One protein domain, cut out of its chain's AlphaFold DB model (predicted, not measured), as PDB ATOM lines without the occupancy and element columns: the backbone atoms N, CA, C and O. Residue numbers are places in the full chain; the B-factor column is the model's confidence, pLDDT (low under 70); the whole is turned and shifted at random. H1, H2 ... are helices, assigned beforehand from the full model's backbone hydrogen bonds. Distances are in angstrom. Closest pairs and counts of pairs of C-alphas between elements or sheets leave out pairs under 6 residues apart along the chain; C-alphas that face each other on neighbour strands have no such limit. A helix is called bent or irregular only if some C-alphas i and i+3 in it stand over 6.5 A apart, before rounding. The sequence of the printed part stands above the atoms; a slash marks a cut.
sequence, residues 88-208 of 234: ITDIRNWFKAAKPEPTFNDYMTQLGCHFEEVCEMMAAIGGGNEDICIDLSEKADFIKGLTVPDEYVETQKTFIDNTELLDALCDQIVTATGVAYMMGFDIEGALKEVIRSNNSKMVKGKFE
ATOM      1  N   ILE A  88     -24.117  23.365   5.493       87.81
ATOM      2  CA  ILE A  88     -23.033  24.010   4.742       87.81
ATOM      3  C   ILE A  88     -22.871  25.470   5.181       87.81
ATOM      4  O   ILE A  88     -21.752  25.918   5.446       87.81
ATOM      5  N   THR A  89     -23.973  26.214   5.309       84.00
ATOM      6  CA  THR A  89     -23.953  27.593   5.818       84.00
ATOM      7  C   THR A  89     -23.358  27.670   7.230       84.00
ATOM      8  O   THR A  89     -22.526  28.542   7.500       84.00
ATOM      9  N   ASP A  90     -23.731  26.748   8.117       80.94
ATOM     10  CA  ASP A  90     -23.217  26.711   9.491       80.94
ATOM     11  C   ASP A  90     -21.729  26.345   9.552       80.94
ATOM     12  O   ASP A  90     -20.960  27.017  10.244       80.94
ATOM     13  N   ILE A  91     -21.293  25.352   8.769       88.62
ATOM     14  CA  ILE A  91     -19.877  24.979   8.644       88.62
ATOM     15  C   ILE A  91     -19.053  26.170   8.136       88.62
ATOM     16  O   ILE A  91     -18.015  26.502   8.711       88.62
ATOM     17  N   ARG A  92     -19.535  26.881   7.109       88.69
ATOM     18  CA  ARG A  92     -18.870  28.088   6.594       88.69
ATOM     19  C   ARG A  92     -18.744  29.170   7.670       88.69
ATOM     20  O   ARG A  92     -17.692  29.797   7.790       88.69
ATOM     21  N   ASN A  93     -19.803  29.416   8.442       82.44
ATOM     22  CA  ASN A  93     -19.779  30.415   9.512       82.44
ATOM     23  C   ASN A  93     -18.813  30.026  10.638       82.44
ATOM     24  O   ASN A  93     -18.140  30.901  11.185       82.44
ATOM     25  N   TRP A  94     -18.696  28.731  10.945       82.44
ATOM     26  CA  TRP A  94     -17.728  28.212  11.907       82.44
ATOM     27  C   TRP A  94     -16.286  28.481  11.463       82.44
ATOM     28  O   TRP A  94     -15.509  29.064  12.222       82.44
ATOM     29  N   PHE A  95     -15.947  28.185  10.204       87.50
ATOM     30  CA  PHE A  95     -14.629  28.520   9.656       87.50
ATOM     31  C   PHE A  95     -14.369  30.025   9.638       87.50
ATOM     32  O   PHE A  95     -13.284  30.455  10.015       87.50
ATOM     33  N   LYS A  96     -15.369  30.845   9.289       85.19
ATOM     34  CA  LYS A  96     -15.244  32.309   9.342       85.19
ATOM     35  C   LYS A  96     -14.982  32.822  10.763       85.19
ATOM     36  O   LYS A  96     -14.259  33.798  10.933       85.19
ATOM     37  N   ALA A  97     -15.561  32.188  11.783       75.94
ATOM     38  CA  ALA A  97     -15.294  32.532  13.177       75.94
ATOM     39  C   ALA A  97     -13.879  32.116  13.613       75.94
ATOM     40  O   ALA A  97     -13.235  32.847  14.363       75.94
ATOM     41  N   ALA A  98     -13.390  30.967  13.136       79.31
ATOM     42  CA  ALA A  98     -12.056  30.470  13.458       79.31
ATOM     43  C   ALA A  98     -10.935  31.222  12.722       79.31
ATOM     44  O   ALA A  98      -9.905  31.541  13.313       79.31
ATOM     45  N   LYS A  99     -11.136  31.516  11.437       86.88
ATOM     46  CA  LYS A  99     -10.171  32.141  10.525       86.88
ATOM     47  C   LYS A  99     -10.879  33.258   9.738       86.88
ATOM     48  O   LYS A  99     -11.250  33.046   8.585       86.88
ATOM     49  N   PRO A 100     -11.116  34.438  10.346       83.06
ATOM     50  CA  PRO A 100     -11.844  35.525   9.686       83.06
ATOM     51  C   PRO A 100     -11.123  36.072   8.448       83.06
ATOM     52  O   PRO A 100     -11.789  36.496   7.512       83.06
ATOM     53  N   GLU A 101      -9.789  36.002   8.435       87.50
ATOM     54  CA  GLU A 101      -8.920  36.415   7.330       87.50
ATOM     55  C   GLU A 101      -7.942  35.264   7.015       87.50
ATOM     56  O   GLU A 101      -6.833  35.240   7.555       87.50
ATOM     57  N   PRO A 102      -8.361  34.240   6.245       91.50
ATOM     58  CA  PRO A 102      -7.539  33.058   5.998       91.50
ATOM     59  C   PRO A 102      -6.311  33.382   5.135       91.50
ATOM     60  O   PRO A 102      -6.394  34.109   4.144       91.50
ATOM     61  N   THR A 103      -5.168  32.801   5.494       91.75
ATOM     62  CA  THR A 103      -3.909  32.886   4.742       91.75
ATOM     63  C   THR A 103      -3.800  31.780   3.687       91.75
ATOM     64  O   THR A 103      -4.583  30.830   3.666       91.75
ATOM     65  N   PHE A 104      -2.788  31.857   2.814       91.06
ATOM     66  CA  PHE A 104      -2.511  30.779   1.858       91.06
ATOM     67  C   PHE A 104      -2.151  29.455   2.553       91.06
ATOM     68  O   PHE A 104      -2.575  28.393   2.104       91.06
ATOM     69  N   ASN A 105      -1.433  29.509   3.678       89.44
ATOM     70  CA  ASN A 105      -1.117  28.307   4.450       89.44
ATOM     71  C   ASN A 105      -2.379  27.721   5.106       89.44
ATOM     72  O   ASN A 105      -2.543  26.509   5.089       89.44
ATOM     73  N   ASP A 106      -3.323  28.549   5.581       93.06
ATOM     74  CA  ASP A 106      -4.618  28.048   6.079       93.06
ATOM     75  C   ASP A 106      -5.404  27.309   4.982       93.06
ATOM     76  O   ASP A 106      -6.028  26.280   5.248       93.06
ATOM     77  N   TYR A 107      -5.347  27.810   3.743       91.25
ATOM     78  CA  TYR A 107      -5.920  27.135   2.578       91.25
ATOM     79  C   TYR A 107      -5.268  25.766   2.332       91.25
ATOM     80  O   TYR A 107      -5.989  24.778   2.189       91.25
ATOM     81  N   MET A 108      -3.931  25.682   2.336       92.31
ATOM     82  CA  MET A 108      -3.219  24.409   2.162       92.31
ATOM     83  C   MET A 108      -3.555  23.423   3.284       92.31
ATOM     84  O   MET A 108      -3.902  22.276   3.011       92.31
ATOM     85  N   THR A 109      -3.575  23.877   4.537       93.56
ATOM     86  CA  THR A 109      -3.979  23.051   5.681       93.56
ATOM     87  C   THR A 109      -5.394  22.510   5.524       93.56
ATOM     88  O   THR A 109      -5.624  21.323   5.764       93.56
ATOM     89  N   GLN A 110      -6.346  23.333   5.077       95.06
ATOM     90  CA  GLN A 110      -7.720  22.880   4.870       95.06
ATOM     91  C   GLN A 110      -7.847  21.928   3.674       95.06
ATOM     92  O   GLN A 110      -8.609  20.966   3.752       95.06
ATOM     93  N   LEU A 111      -7.081  22.143   2.600       93.31
ATOM     94  CA  LEU A 111      -7.024  21.226   1.462       93.31
ATOM     95  C   LEU A 111      -6.500  19.849   1.888       93.31
ATOM     96  O   LEU A 111      -7.070  18.826   1.522       93.31
ATOM     97  N   GLY A 112      -5.453  19.816   2.712       91.12
ATOM     98  CA  GLY A 112      -4.926  18.571   3.261       91.12
ATOM     99  C   GLY A 112      -5.898  17.888   4.233       91.12
ATOM    100  O   GLY A 112      -6.055  16.672   4.162       91.12
ATOM    101  N   CYS A 113      -6.624  18.645   5.069       93.19
ATOM    102  CA  CYS A 113      -7.726  18.089   5.871       93.19
ATOM    103  C   CYS A 113      -8.818  17.475   4.984       93.19
ATOM    104  O   CYS A 113      -9.330  16.413   5.294       93.19
ATOM    105  N   HIS A 114      -9.164  18.106   3.859       94.31
ATOM    106  CA  HIS A 114     -10.175  17.568   2.947       94.31
ATOM    107  C   HIS A 114      -9.754  16.227   2.324       94.31
ATOM    108  O   HIS A 114     -10.562  15.307   2.236       94.31
ATOM    109  N   PHE A 115      -8.478  16.076   1.952       91.31
ATOM    110  CA  PHE A 115      -7.944  14.786   1.499       91.31
ATOM    111  C   PHE A 115      -7.950  13.711   2.600       91.31
ATOM    112  O   PHE A 115      -8.193  12.546   2.290       91.31
ATOM    113  N   GLU A 116      -7.727  14.089   3.863       89.69
ATOM    114  CA  GLU A 116      -7.831  13.194   5.032       89.69
ATOM    115  C   GLU A 116      -9.245  12.589   5.129       89.69
ATOM    116  O   GLU A 116      -9.374  11.371   5.197       89.69
ATOM    117  N   GLU A 117     -10.304  13.396   4.982       92.56
ATOM    118  CA  GLU A 117     -11.700  12.912   5.000       92.56
ATOM    119  C   GLU A 117     -12.005  11.930   3.849       92.56
ATOM    120  O   GLU A 117     -12.735  10.950   4.017       92.56
ATOM    121  N   VAL A 118     -11.415  12.145   2.664       90.50
ATOM    122  CA  VAL A 118     -11.534  11.197   1.538       90.50
ATOM    123  C   VAL A 118     -10.830   9.873   1.860       90.50
ATOM    124  O   VAL A 118     -11.364   8.808   1.543       90.50
ATOM    125  N   CYS A 119      -9.665   9.914   2.520       87.62
ATOM    126  CA  CYS A 119      -8.980   8.707   2.999       87.62
ATOM    127  C   CYS A 119      -9.833   7.952   4.025       87.62
ATOM    128  O   CYS A 119      -9.963   6.731   3.933       87.62
ATOM    129  N   GLU A 120     -10.445   8.664   4.974       89.00
ATOM    130  CA  GLU A 120     -11.326   8.068   5.984       89.00
ATOM    131  C   GLU A 120     -12.554   7.406   5.347       89.00
ATOM    132  O   GLU A 120     -12.901   6.278   5.706       89.00
ATOM    133  N   MET A 121     -13.162   8.038   4.335       91.75
ATOM    134  CA  MET A 121     -14.254   7.433   3.565       91.75
ATOM    135  C   MET A 121     -13.813   6.126   2.888       91.75
ATOM    136  O   MET A 121     -14.521   5.119   2.970       91.75
ATOM    137  N   MET A 122     -12.644   6.122   2.237       87.94
ATOM    138  CA  MET A 122     -12.094   4.930   1.580       87.94
ATOM    139  C   MET A 122     -11.817   3.802   2.580       87.94
ATOM    140  O   MET A 122     -12.143   2.641   2.319       87.94
ATOM    141  N   ALA A 123     -11.274   4.131   3.753       86.19
ATOM    142  CA  ALA A 123     -11.080   3.168   4.830       86.19
ATOM    143  C   ALA A 123     -12.418   2.590   5.330       86.19
ATOM    144  O   ALA A 123     -12.527   1.376   5.511       86.19
ATOM    145  N   ALA A 124     -13.452   3.427   5.484       89.06
ATOM    146  CA  ALA A 124     -14.770   3.028   5.981       89.06
ATOM    147  C   ALA A 124     -15.511   2.039   5.063       89.06
ATOM    148  O   ALA A 124     -16.270   1.202   5.552       89.06
ATOM    149  N   ILE A 125     -15.266   2.080   3.748       88.75
ATOM    150  CA  ILE A 125     -15.828   1.111   2.787       88.75
ATOM    151  C   ILE A 125     -14.967  -0.154   2.620       88.75
ATOM    152  O   ILE A 125     -15.223  -0.965   1.732       88.75
ATOM    153  N   GLY A 126     -13.955  -0.343   3.476       80.75
ATOM    154  CA  GLY A 126     -13.076  -1.516   3.469       80.75
ATOM    155  C   GLY A 126     -11.850  -1.402   2.556       80.75
ATOM    156  O   GLY A 126     -11.125  -2.382   2.414       80.75
ATOM    157  N   GLY A 127     -11.583  -0.225   1.977       73.06
ATOM    158  CA  GLY A 127     -10.428   0.039   1.105       73.06
ATOM    159  C   GLY A 127      -9.120   0.364   1.840       73.06
ATOM    160  O   GLY A 127      -8.104   0.631   1.206       73.06
ATOM    161  N   GLY A 128      -9.109   0.345   3.178       58.97
ATOM    162  CA  GLY A 128      -7.990   0.836   4.001       58.97
ATOM    163  C   GLY A 128      -6.663   0.062   3.897       58.97
ATOM    164  O   GLY A 128      -5.665   0.528   4.433       58.97
ATOM    165  N   ASN A 129      -6.633  -1.090   3.217       58.22
ATOM    166  CA  ASN A 129      -5.416  -1.885   2.978       58.22
ATOM    167  C   ASN A 129      -4.863  -1.747   1.546       58.22
ATOM    168  O   ASN A 129      -3.943  -2.479   1.181       58.22
ATOM    169  N   GLU A 130      -5.431  -0.872   0.716       62.91
ATOM    170  CA  GLU A 130      -4.953  -0.642  -0.649       62.91
ATOM    171  C   GLU A 130      -3.893   0.470  -0.663       62.91
ATOM    172  O   GLU A 130      -4.065   1.491   0.005       62.91
ATOM    173  N   ASP A 131      -2.823   0.302  -1.454       69.25
ATOM    174  CA  ASP A 131      -1.710   1.265  -1.614       69.25
ATOM    175  C   ASP A 131      -2.196   2.713  -1.849       69.25
ATOM    176  O   ASP A 131      -1.575   3.680  -1.416       69.25
ATOM    177  N   ILE A 132      -3.376   2.861  -2.458       69.31
ATOM    178  CA  ILE A 132      -4.047   4.137  -2.733       69.31
ATOM    179  C   ILE A 132      -4.365   4.926  -1.450       69.31
ATOM    180  O   ILE A 132      -4.208   6.146  -1.435       69.31
ATOM    181  N   CYS A 133      -4.804   4.268  -0.370       71.12
ATOM    182  CA  CYS A 133      -5.115   4.950   0.893       71.12
ATOM    183  C   CYS A 133      -3.848   5.463   1.587       71.12
ATOM    184  O   CYS A 133      -3.877   6.527   2.208       71.12
ATOM    185  N   ILE A 134      -2.741   4.726   1.457       75.25
ATOM    186  CA  ILE A 134      -1.432   5.113   1.993       75.25
ATOM    187  C   ILE A 134      -0.924   6.342   1.235       75.25
ATOM    188  O   ILE A 134      -0.678   7.376   1.853       75.25
ATOM    189  N   ASP A 135      -0.889   6.274  -0.098       80.44
ATOM    190  CA  ASP A 135      -0.444   7.380  -0.952       80.44
ATOM    191  C   ASP A 135      -1.268   8.660  -0.731       80.44
ATOM    192  O   ASP A 135      -0.730   9.771  -0.723       80.44
ATOM    193  N   LEU A 136      -2.590   8.529  -0.563       80.88
ATOM    194  CA  LEU A 136      -3.466   9.678  -0.346       80.88
ATOM    195  C   LEU A 136      -3.288  10.280   1.054       80.88
ATOM    196  O   LEU A 136      -3.261  11.505   1.178       80.88
ATOM    197  N   SER A 137      -3.089   9.445   2.078       80.38
ATOM    198  CA  SER A 137      -2.822   9.902   3.448       80.38
ATOM    199  C   SER A 137      -1.484  10.638   3.534       80.38
ATOM    200  O   SER A 137      -1.413  11.735   4.085       80.38
ATOM    201  N   GLU A 138      -0.433  10.098   2.909       84.62
ATOM    202  CA  GLU A 138       0.877  10.754   2.836       84.62
ATOM    203  C   GLU A 138       0.796  12.104   2.109       84.62
ATOM    204  O   GLU A 138       1.385  13.094   2.549       84.62
ATOM    205  N   LYS A 139       0.022  12.182   1.018       85.62
ATOM    206  CA  LYS A 139      -0.241  13.449   0.318       85.62
ATOM    207  C   LYS A 139      -1.028  14.433   1.181       85.62
ATOM    208  O   LYS A 139      -0.699  15.618   1.168       85.62
ATOM    209  N   ALA A 140      -2.035  13.974   1.922       83.69
ATOM    210  CA  ALA A 140      -2.814  14.812   2.828       83.69
ATOM    211  C   ALA A 140      -1.919  15.432   3.914       83.69
ATOM    212  O   ALA A 140      -1.963  16.643   4.139       83.69
ATOM    213  N   ASP A 141      -1.055  14.626   4.536       84.38
ATOM    214  CA  ASP A 141      -0.091  15.082   5.542       84.38
ATOM    215  C   ASP A 141       0.951  16.038   4.961       84.38
ATOM    216  O   ASP A 141       1.219  17.088   5.551       84.38
ATOM    217  N   PHE A 142       1.479  15.731   3.774       85.75
ATOM    218  CA  PHE A 142       2.391  16.618   3.060       85.75
ATOM    219  C   PHE A 142       1.757  17.988   2.785       85.75
ATOM    220  O   PHE A 142       2.378  19.016   3.047       85.75
ATOM    221  N   ILE A 143       0.514  18.014   2.297       84.25
ATOM    222  CA  ILE A 143      -0.210  19.253   1.992       84.25
ATOM    223  C   ILE A 143      -0.503  20.050   3.274       84.25
ATOM    224  O   ILE A 143      -0.301  21.263   3.275       84.25
ATOM    225  N   LYS A 144      -0.906  19.394   4.376       83.75
ATOM    226  CA  LYS A 144      -1.124  20.061   5.678       83.75
ATOM    227  C   LYS A 144       0.144  20.703   6.233       83.75
ATOM    228  O   LYS A 144       0.077  21.776   6.817       83.75
ATOM    229  N   GLY A 145       1.286  20.033   6.085       79.00
ATOM    230  CA  GLY A 145       2.580  20.536   6.547       79.00
ATOM    231  C   GLY A 145       3.227  21.549   5.600       79.00
ATOM    232  O   GLY A 145       4.271  22.119   5.934       79.00
ATOM    233  N   LEU A 146       2.654  21.774   4.413       83.06
ATOM    234  CA  LEU A 146       3.246  22.652   3.417       83.06
ATOM    235  C   LEU A 146       3.139  24.111   3.867       83.06
ATOM    236  O   LEU A 146       2.081  24.730   3.805       83.06
ATOM    237  N   THR A 147       4.275  24.681   4.261       79.81
ATOM    238  CA  THR A 147       4.403  26.118   4.510       79.81
ATOM    239  C   THR A 147       5.048  26.781   3.303       79.81
ATOM    240  O   THR A 147       6.189  26.475   2.954       79.81
ATOM    241  N   VAL A 148       4.329  27.707   2.671       80.88
ATOM    242  CA  VAL A 148       4.845  28.488   1.545       80.88
ATOM    243  C   VAL A 148       5.304  29.853   2.063       80.88
ATOM    244  O   VAL A 148       4.491  30.574   2.642       80.88
ATOM    245  N   PRO A 149       6.588  30.229   1.885       85.75
ATOM    246  CA  PRO A 149       7.053  31.571   2.220       85.75
ATOM    247  C   PRO A 149       6.319  32.627   1.390       85.75
ATOM    248  O   PRO A 149       6.064  32.404   0.205       85.75
ATOM    249  N   ASP A 150       6.042  33.791   1.984       85.88
ATOM    250  CA  ASP A 150       5.231  34.857   1.372       85.88
ATOM    251  C   ASP A 150       5.692  35.244  -0.044       85.88
ATOM    252  O   ASP A 150       4.867  35.477  -0.926       85.88
ATOM    253  N   GLU A 151       7.005  35.241  -0.302       89.81
ATOM    254  CA  GLU A 151       7.581  35.564  -1.616       89.81
ATOM    255  C   GLU A 151       7.208  34.565  -2.730       89.81
ATOM    256  O   GLU A 151       7.213  34.927  -3.908       89.81
ATOM    257  N   TYR A 152       6.830  33.329  -2.381       86.19
ATOM    258  CA  TYR A 152       6.423  32.289  -3.333       86.19
ATOM    259  C   TYR A 152       4.907  32.093  -3.416       86.19
ATOM    260  O   TYR A 152       4.449  31.418  -4.339       86.19
ATOM    261  N   VAL A 153       4.117  32.684  -2.510       87.00
ATOM    262  CA  VAL A 153       2.655  32.495  -2.454       87.00
ATOM    263  C   VAL A 153       1.992  32.849  -3.782       87.00
ATOM    264  O   VAL A 153       1.213  32.058  -4.311       87.00
ATOM    265  N   GLU A 154       2.333  33.997  -4.368       87.69
ATOM    266  CA  GLU A 154       1.740  34.419  -5.643       87.69
ATOM    267  C   GLU A 154       2.122  33.487  -6.796       87.69
ATOM    268  O   GLU A 154       1.300  33.229  -7.668       87.69
ATOM    269  N   THR A 155       3.326  32.907  -6.764       88.56
ATOM    270  CA  THR A 155       3.737  31.897  -7.748       88.56
ATOM    271  C   THR A 155       2.949  30.603  -7.574       88.56
ATOM    272  O   THR A 155       2.529  30.020  -8.561       88.56
ATOM    273  N   GLN A 156       2.707  30.157  -6.340       84.38
ATOM    274  CA  GLN A 156       1.924  28.942  -6.094       84.38
ATOM    275  C   GLN A 156       0.460  29.109  -6.511       84.38
ATOM    276  O   GLN A 156      -0.114  28.210  -7.123       84.38
ATOM    277  N   LYS A 157      -0.128  30.285  -6.267       86.06
ATOM    278  CA  LYS A 157      -1.498  30.597  -6.691       86.06
ATOM    279  C   LYS A 157      -1.705  30.515  -8.205       86.06
ATOM    280  O   LYS A 157      -2.824  30.235  -8.618       86.06
ATOM    281  N   THR A 158      -0.676  30.724  -9.035       88.88
ATOM    282  CA  THR A 158      -0.838  30.640 -10.502       88.88
ATOM    283  C   THR A 158      -1.078  29.220 -11.008       88.88
ATOM    284  O   THR A 158      -1.610  29.056 -12.103       88.88
ATOM    285  N   PHE A 159      -0.719  28.201 -10.223       86.62
ATOM    286  CA  PHE A 159      -0.960  26.799 -10.565       86.62
ATOM    287  C   PHE A 159      -2.349  26.306 -10.142       86.62
ATOM    288  O   PHE A 159      -2.725  25.190 -10.491       86.62
ATOM    289  N   ILE A 160      -3.105  27.114  -9.392       88.75
ATOM    290  CA  ILE A 160      -4.444  26.764  -8.921       88.75
ATOM    291  C   ILE A 160      -5.469  27.347  -9.888       88.75
ATOM    292  O   ILE A 160      -5.655  28.563  -9.964       88.75
ATOM    293  N   ASP A 161      -6.187  26.471 -10.585       93.69
ATOM    294  CA  ASP A 161      -7.412  26.867 -11.266       93.69
ATOM    295  C   ASP A 161      -8.556  26.925 -10.247       93.69
ATOM    296  O   ASP A 161      -9.119  25.908  -9.845       93.69
ATOM    297  N   ASN A 162      -8.882  28.137  -9.795       92.31
ATOM    298  CA  ASN A 162      -9.923  28.344  -8.789       92.31
ATOM    299  C   ASN A 162     -11.320  27.940  -9.273       92.31
ATOM    300  O   ASN A 162     -12.168  27.628  -8.439       92.31
ATOM    301  N   THR A 163     -11.582  27.977 -10.585       94.88
ATOM    302  CA  THR A 163     -12.906  27.631 -11.119       94.88
ATOM    303  C   THR A 163     -13.092  26.124 -11.072       94.88
ATOM    304  O   THR A 163     -14.066  25.653 -10.493       94.88
ATOM    305  N   GLU A 164     -12.115  25.383 -11.593       96.50
ATOM    306  CA  GLU A 164     -12.122  23.916 -11.584       96.50
ATOM    307  C   GLU A 164     -12.046  23.360 -10.155       96.50
ATOM    308  O   GLU A 164     -12.726  22.394  -9.818       96.50
ATOM    309  N   LEU A 165     -11.270  23.998  -9.271       94.81
ATOM    310  CA  LEU A 165     -11.231  23.610  -7.861       94.81
ATOM    311  C   LEU A 165     -12.592  23.811  -7.178       94.81
ATOM    312  O   LEU A 165     -13.037  22.942  -6.432       94.81
ATOM    313  N   LEU A 166     -13.257  24.947  -7.411       95.50
ATOM    314  CA  LEU A 166     -14.574  25.215  -6.833       95.50
ATOM    315  C   LEU A 166     -15.637  24.242  -7.357       95.50
ATOM    316  O   LEU A 166     -16.473  23.792  -6.573       95.50
ATOM    317  N   ASP A 167     -15.594  23.919  -8.648       94.44
ATOM    318  CA  ASP A 167     -16.468  22.926  -9.275       94.44
ATOM    319  C   ASP A 167     -16.296  21.551  -8.613       94.44
ATOM    320  O   ASP A 167     -17.255  21.002  -8.068       94.44
ATOM    321  N   ALA A 168     -15.051  21.076  -8.492       96.12
ATOM    322  CA  ALA A 168     -14.737  19.814  -7.824       96.12
ATOM    323  C   ALA A 168     -15.207  19.774  -6.357       96.12
ATOM    324  O   ALA A 168     -15.731  18.756  -5.902       96.12
ATOM    325  N   LEU A 169     -15.067  20.877  -5.613       96.69
ATOM    326  CA  LEU A 169     -15.570  20.977  -4.237       96.69
ATOM    327  C   LEU A 169     -17.104  20.886  -4.180       96.69
ATOM    328  O   LEU A 169     -17.652  20.237  -3.286       96.69
ATOM    329  N   CYS A 170     -17.806  21.511  -5.128       94.88
ATOM    330  CA  CYS A 170     -19.262  21.419  -5.220       94.88
ATOM    331  C   CYS A 170     -19.704  19.989  -5.559       94.88
ATOM    332  O   CYS A 170     -20.593  19.451  -4.896       94.88
ATOM    333  N   ASP A 171     -19.042  19.350  -6.521       95.56
ATOM    334  CA  ASP A 171     -19.298  17.961  -6.903       95.56
ATOM    335  C   ASP A 171     -19.055  16.989  -5.748       95.56
ATOM    336  O   ASP A 171     -19.840  16.062  -5.534       95.56
ATOM    337  N   GLN A 172     -18.024  17.213  -4.938       96.31
ATOM    338  CA  GLN A 172     -17.767  16.406  -3.745       96.31
ATOM    339  C   GLN A 172     -18.877  16.545  -2.698       96.31
ATOM    340  O   GLN A 172     -19.308  15.542  -2.134       96.31
ATOM    341  N   ILE A 173     -19.415  17.750  -2.481       94.75
ATOM    342  CA  ILE A 173     -20.573  17.950  -1.594       94.75
ATOM    343  C   ILE A 173     -21.802  17.203  -2.133       94.75
ATOM    344  O   ILE A 173     -22.490  16.503  -1.380       94.75
ATOM    345  N   VAL A 174     -22.079  17.326  -3.435       91.75
ATOM    346  CA  VAL A 174     -23.224  16.673  -4.090       91.75
ATOM    347  C   VAL A 174     -23.100  15.152  -4.020       91.75
ATOM    348  O   VAL A 174     -24.053  14.470  -3.637       91.75
ATOM    349  N   THR A 175     -21.931  14.609  -4.349       94.75
ATOM    350  CA  THR A 175     -21.691  13.161  -4.374       94.75
ATOM    351  C   THR A 175     -21.659  12.557  -2.976       94.75
ATOM    352  O   THR A 175     -22.299  11.528  -2.774       94.75
ATOM    353  N   ALA A 176     -21.038  13.208  -1.986       95.75
ATOM    354  CA  ALA A 176     -21.077  12.757  -0.593       95.75
ATOM    355  C   ALA A 176     -22.518  12.709  -0.054       95.75
ATOM    356  O   ALA A 176     -22.937  11.714   0.543       95.75
ATOM    357  N   THR A 177     -23.315  13.746  -0.340       92.94
ATOM    358  CA  THR A 177     -24.747  13.779   0.005       92.94
ATOM    359  C   THR A 177     -25.510  12.649  -0.692       92.94
ATOM    360  O   THR A 177     -26.333  11.976  -0.071       92.94
ATOM    361  N   GLY A 178     -25.214  12.404  -1.972       91.50
ATOM    362  CA  GLY A 178     -25.801  11.319  -2.755       91.50
ATOM    363  C   GLY A 178     -25.477   9.932  -2.198       91.50
ATOM    364  O   GLY A 178     -26.384   9.114  -2.058       91.50
ATOM    365  N   VAL A 179     -24.219   9.672  -1.826       95.25
ATOM    366  CA  VAL A 179     -23.795   8.415  -1.186       95.25
ATOM    367  C   VAL A 179     -24.576   8.192   0.107       95.25
ATOM    368  O   VAL A 179     -25.205   7.146   0.263       95.25
ATOM    369  N   ALA A 180     -24.616   9.191   0.993       94.50
ATOM    370  CA  ALA A 180     -25.338   9.092   2.259       94.50
ATOM    371  C   ALA A 180     -26.840   8.821   2.053       94.50
ATOM    372  O   ALA A 180     -27.403   7.936   2.700       94.50
ATOM    373  N   TYR A 181     -27.474   9.511   1.098       91.31
ATOM    374  CA  TYR A 181     -28.870   9.273   0.728       91.31
ATOM    375  C   TYR A 181     -29.105   7.836   0.240       91.31
ATOM    376  O   TYR A 181     -30.032   7.172   0.704       91.31
ATOM    377  N   MET A 182     -28.257   7.327  -0.661       92.69
ATOM    378  CA  MET A 182     -28.391   5.971  -1.213       92.69
ATOM    379  C   MET A 182     -28.151   4.879  -0.163       92.69
ATOM    380  O   MET A 182     -28.739   3.803  -0.256       92.69
ATOM    381  N   MET A 183     -27.341   5.159   0.861       93.38
ATOM    382  CA  MET A 183     -27.146   4.279   2.020       93.38
ATOM    383  C   MET A 183     -28.248   4.424   3.086       93.38
ATOM    384  O   MET A 183     -28.275   3.670   4.059       93.38
ATOM    385  N   GLY A 184     -29.185   5.361   2.907       92.31
ATOM    386  CA  GLY A 184     -30.287   5.611   3.835       92.31
ATOM    387  C   GLY A 184     -29.877   6.344   5.113       92.31
ATOM    388  O   GLY A 184     -30.575   6.226   6.118       92.31
ATOM    389  N   PHE A 185     -28.758   7.067   5.103       94.81
ATOM    390  CA  PHE A 185     -28.289   7.849   6.246       94.81
ATOM    391  C   PHE A 185     -29.045   9.179   6.358       94.81
ATOM    392  O   PHE A 185     -29.353   9.821   5.351       94.81
ATOM    393  N   ASP A 186     -29.290   9.639   7.587       93.31
ATOM    394  CA  ASP A 186     -29.758  11.002   7.857       93.31
ATOM    395  C   ASP A 186     -28.570  11.975   7.846       93.31
ATOM    396  O   ASP A 186     -28.054  12.389   8.885       93.31
ATOM    397  N   ILE A 187     -28.111  12.329   6.643       93.50
ATOM    398  CA  ILE A 187     -26.961  13.224   6.459       93.50
ATOM    399  C   ILE A 187     -27.206  14.629   7.028       93.50
ATOM    400  O   ILE A 187     -26.293  15.245   7.572       93.50
ATOM    401  N   GLU A 188     -28.443  15.135   6.972       89.94
ATOM    402  CA  GLU A 188     -28.791  16.436   7.553       89.94
ATOM    403  C   GLU A 188     -28.721  16.418   9.086       89.94
ATOM    404  O   GLU A 188     -28.311  17.406   9.700       89.94
ATOM    405  N   GLY A 189     -29.169  15.331   9.720       90.31
ATOM    406  CA  GLY A 189     -29.040  15.114  11.160       90.31
ATOM    407  C   GLY A 189     -27.581  14.946  11.581       90.31
ATOM    408  O   GLY A 189     -27.118  15.659  12.476       90.31
ATOM    409  N   ALA A 190     -26.837  14.094  10.870       94.25
ATOM    410  CA  ALA A 190     -25.423  13.836  11.119       94.25
ATOM    411  C   ALA A 190     -24.585  15.118  11.050       94.25
ATOM    412  O   ALA A 190     -23.814  15.407  11.963       94.25
ATOM    413  N   LEU A 191     -24.778  15.945  10.019       93.19
ATOM    414  CA  LEU A 191     -24.027  17.191   9.886       93.19
ATOM    415  C   LEU A 191     -24.334  18.193  11.012       93.19
ATOM    416  O   LEU A 191     -23.428  18.897  11.454       93.19
ATOM    417  N   LYS A 192     -25.571  18.254  11.527       88.44
ATOM    418  CA  LYS A 192     -25.894  19.093  12.701       88.44
ATOM    419  C   LYS A 192     -25.158  18.624  13.951       88.44
ATOM    420  O   LYS A 192     -24.673  19.458  14.716       88.44
ATOM    421  N   GLU A 193     -25.043  17.314  14.142       92.50
ATOM    422  CA  GLU A 193     -24.281  16.742  15.251       92.50
ATOM    423  C   GLU A 193     -22.774  17.000  15.105       92.50
ATOM    424  O   GLU A 193     -22.112  17.397  16.066       92.50
ATOM    425  N   VAL A 194     -22.233  16.893  13.888       92.69
ATOM    426  CA  VAL A 194     -20.840  17.272  13.598       92.69
ATOM    427  C   VAL A 194     -20.602  18.755  13.887       92.69
ATOM    428  O   VAL A 194     -19.594  19.103  14.500       92.69
ATOM    429  N   ILE A 195     -21.532  19.647  13.526       89.31
ATOM    430  CA  ILE A 195     -21.438  21.078  13.855       89.31
ATOM    431  C   ILE A 195     -21.474  21.299  15.372       89.31
ATOM    432  O   ILE A 195     -20.665  22.071  15.891       89.31
ATOM    433  N   ARG A 196     -22.356  20.609  16.111       91.62
ATOM    434  CA  ARG A 196     -22.377  20.655  17.585       91.62
ATOM    435  C   ARG A 196     -21.023  20.236  18.164       91.62
ATOM    436  O   ARG A 196     -20.478  20.951  19.006       91.62
ATOM    437  N   SER A 197     -20.465  19.124  17.688       90.75
ATOM    438  CA  SER A 197     -19.139  18.652  18.094       90.75
ATOM    439  C   SER A 197     -18.047  19.672  17.755       90.75
ATOM    440  O   SER A 197     -17.250  20.034  18.621       90.75
ATOM    441  N   ASN A 198     -18.034  20.232  16.545       87.31
ATOM    442  CA  ASN A 198     -17.066  21.252  16.138       87.31
ATOM    443  C   ASN A 198     -17.171  22.537  16.973       87.31
ATOM    444  O   ASN A 198     -16.149  23.125  17.323       87.31
ATOM    445  N   ASN A 199     -18.378  22.945  17.368       82.38
ATOM    446  CA  ASN A 199     -18.579  24.082  18.266       82.38
ATOM    447  C   ASN A 199     -17.970  23.848  19.658       82.38
ATOM    448  O   ASN A 199     -17.514  24.805  20.279       82.38
ATOM    449  N   SER A 200     -17.874  22.598  20.128       85.56
ATOM    450  CA  SER A 200     -17.206  22.275  21.402       85.56
ATOM    451  C   SER A 200     -15.682  22.485  21.378       85.56
ATOM    452  O   SER A 200     -15.060  22.555  22.438       85.56
ATOM    453  N   LYS A 201     -15.077  22.646  20.187       83.31
ATOM    454  CA  LYS A 201     -13.665  23.039  20.036       83.31
ATOM    455  C   LYS A 201     -13.422  24.510  20.390       83.31
ATOM    456  O   LYS A 201     -12.285  24.905  20.623       83.31
ATOM    457  N   MET A 202     -14.478  25.326  20.425       80.75
ATOM    458  CA  MET A 202     -14.387  26.733  20.793       80.75
ATOM    459  C   MET A 202     -14.472  26.890  22.312       80.75
ATOM    460  O   MET A 202     -15.511  26.644  22.925       80.75
ATOM    461  N   VAL A 203     -13.401  27.387  22.927       77.19
ATOM    462  CA  VAL A 203     -13.331  27.630  24.371       77.19
ATOM    463  C   VAL A 203     -13.380  29.128  24.621       77.19
ATOM    464  O   VAL A 203     -12.509  29.876  24.183       77.19
ATOM    465  N   LYS A 204     -14.419  29.593  25.328       72.56
ATOM    466  CA  LYS A 204     -14.608  31.021  25.670       72.56
ATOM    467  C   LYS A 204     -14.510  31.949  24.442       72.56
ATOM    468  O   LYS A 204     -13.904  33.016  24.505       72.56
ATOM    469  N   GLY A 205     -15.092  31.519  23.319       72.94
ATOM    470  CA  GLY A 205     -15.118  32.284  22.068       72.94
ATOM    471  C   GLY A 205     -13.811  32.271  21.269       72.94
ATOM    472  O   GLY A 205     -13.667  33.081  20.356       72.94
ATOM    473  N   LYS A 206     -12.854  31.402  21.613       72.75
ATOM    474  CA  LYS A 206     -11.563  31.278  20.927       72.75
ATOM    475  C   LYS A 206     -11.310  29.844  20.478       72.75
ATOM    476  O   LYS A 206     -11.764  28.899  21.119       72.75
ATOM    477  N   PHE A 207     -10.558  29.715  19.393       83.25
ATOM    478  CA  PHE A 207     -10.031  28.450  18.897       83.25
ATOM    479  C   PHE A 207      -8.537  28.370  19.183       83.25
ATOM    480  O   PHE A 207      -7.837  29.385  19.152       83.25
ATOM    481  N   GLU A 208      -8.064  27.159  19.438       90.19
ATOM    482  CA  GLU A 208      -6.641  26.845  19.498       90.19
ATOM    483  C   GLU A 208      -6.240  26.112  18.216       90.19
ATOM    484  O   GLU A 208      -7.050  25.393  17.625       90.19
TER     485      GLU A 208
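Overview. This is residues 88 to 208 of the 234 residues of an uncharacterized protein of Psychrobacter nivimaris (UniProt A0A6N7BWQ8). The helices make an open frame with few contacts between its sides: the hairpin H2 and H3 is one side, the long helix H5 another, and H1 and H6, running the same way, a third. H4 sits at one end of the frame, on the way from the hairpin to H5. The printed part has 121 residues with six named helices, H1 to H6 in order, and no named strand; its class is all helix. It is only just compact, close to loose, with a radius of gyration of the C-alphas of 16.2 A and spans of 48 by 42 by 26 A.

Arrangement. H1, residues 88 to 98, only just touches residues 195 to 199 of H6, residues 187 to 199, with 3 pairs of C-alphas within 8 A; the closest, Ile 91 and Ile 195, are 6.7 A apart. Their shallow tilt is 11 degrees, the same way. H2, residues 104 to 127, and H3, residues 131 to 145, form a helical hairpin and touch at a shallow tilt of 20 degrees, opposite ways; their closest C-alphas, Thr 109 and Lys 144, are 4.1 A apart. H4, residues 150 to 157, is close to H2 but not clearly touching, the C-alphas of Phe 104 and Val 153 being closest at 6.9 A. H5, residues 162 to 182, is apart from H1, H2, H3 and H4. H5 and H6 only just touch, only at the corner by their link, with 3 pairs; the closest C-alphas, Ala 180 and Ile 187, are 6.1 A apart. Every O i to N i+4 pair is within hydrogen-bond range in H1, H3, H5 and H6, against 18 of 20 in H2 and 2 of 4 in H4.

Along the chain. H1 begins at C-alpha 88 (-23.033, 24.010, 4.742). H2 is 31.8 A long, H3 21.4 A, H5 30.0 A and H6 18.1 A. H2 and H4 are irregular: C-alphas 124 and 127, and C-alphas 151 and 154, are each 7.2 A apart. H6 ends at C-alpha 199 (-18.579, 24.082, 18.266).

Size, cuts and confidence. The C-alphas farthest apart, Glu 151 and Gly 184, are 48.6 A apart. The printed part has no cut, and its five links are tight. Residues 158 to 168, of which 162 to 168 belong to H5, stand free. Mean pLDDT of the printed part is 87.0; residues 128 to 132 are under 70.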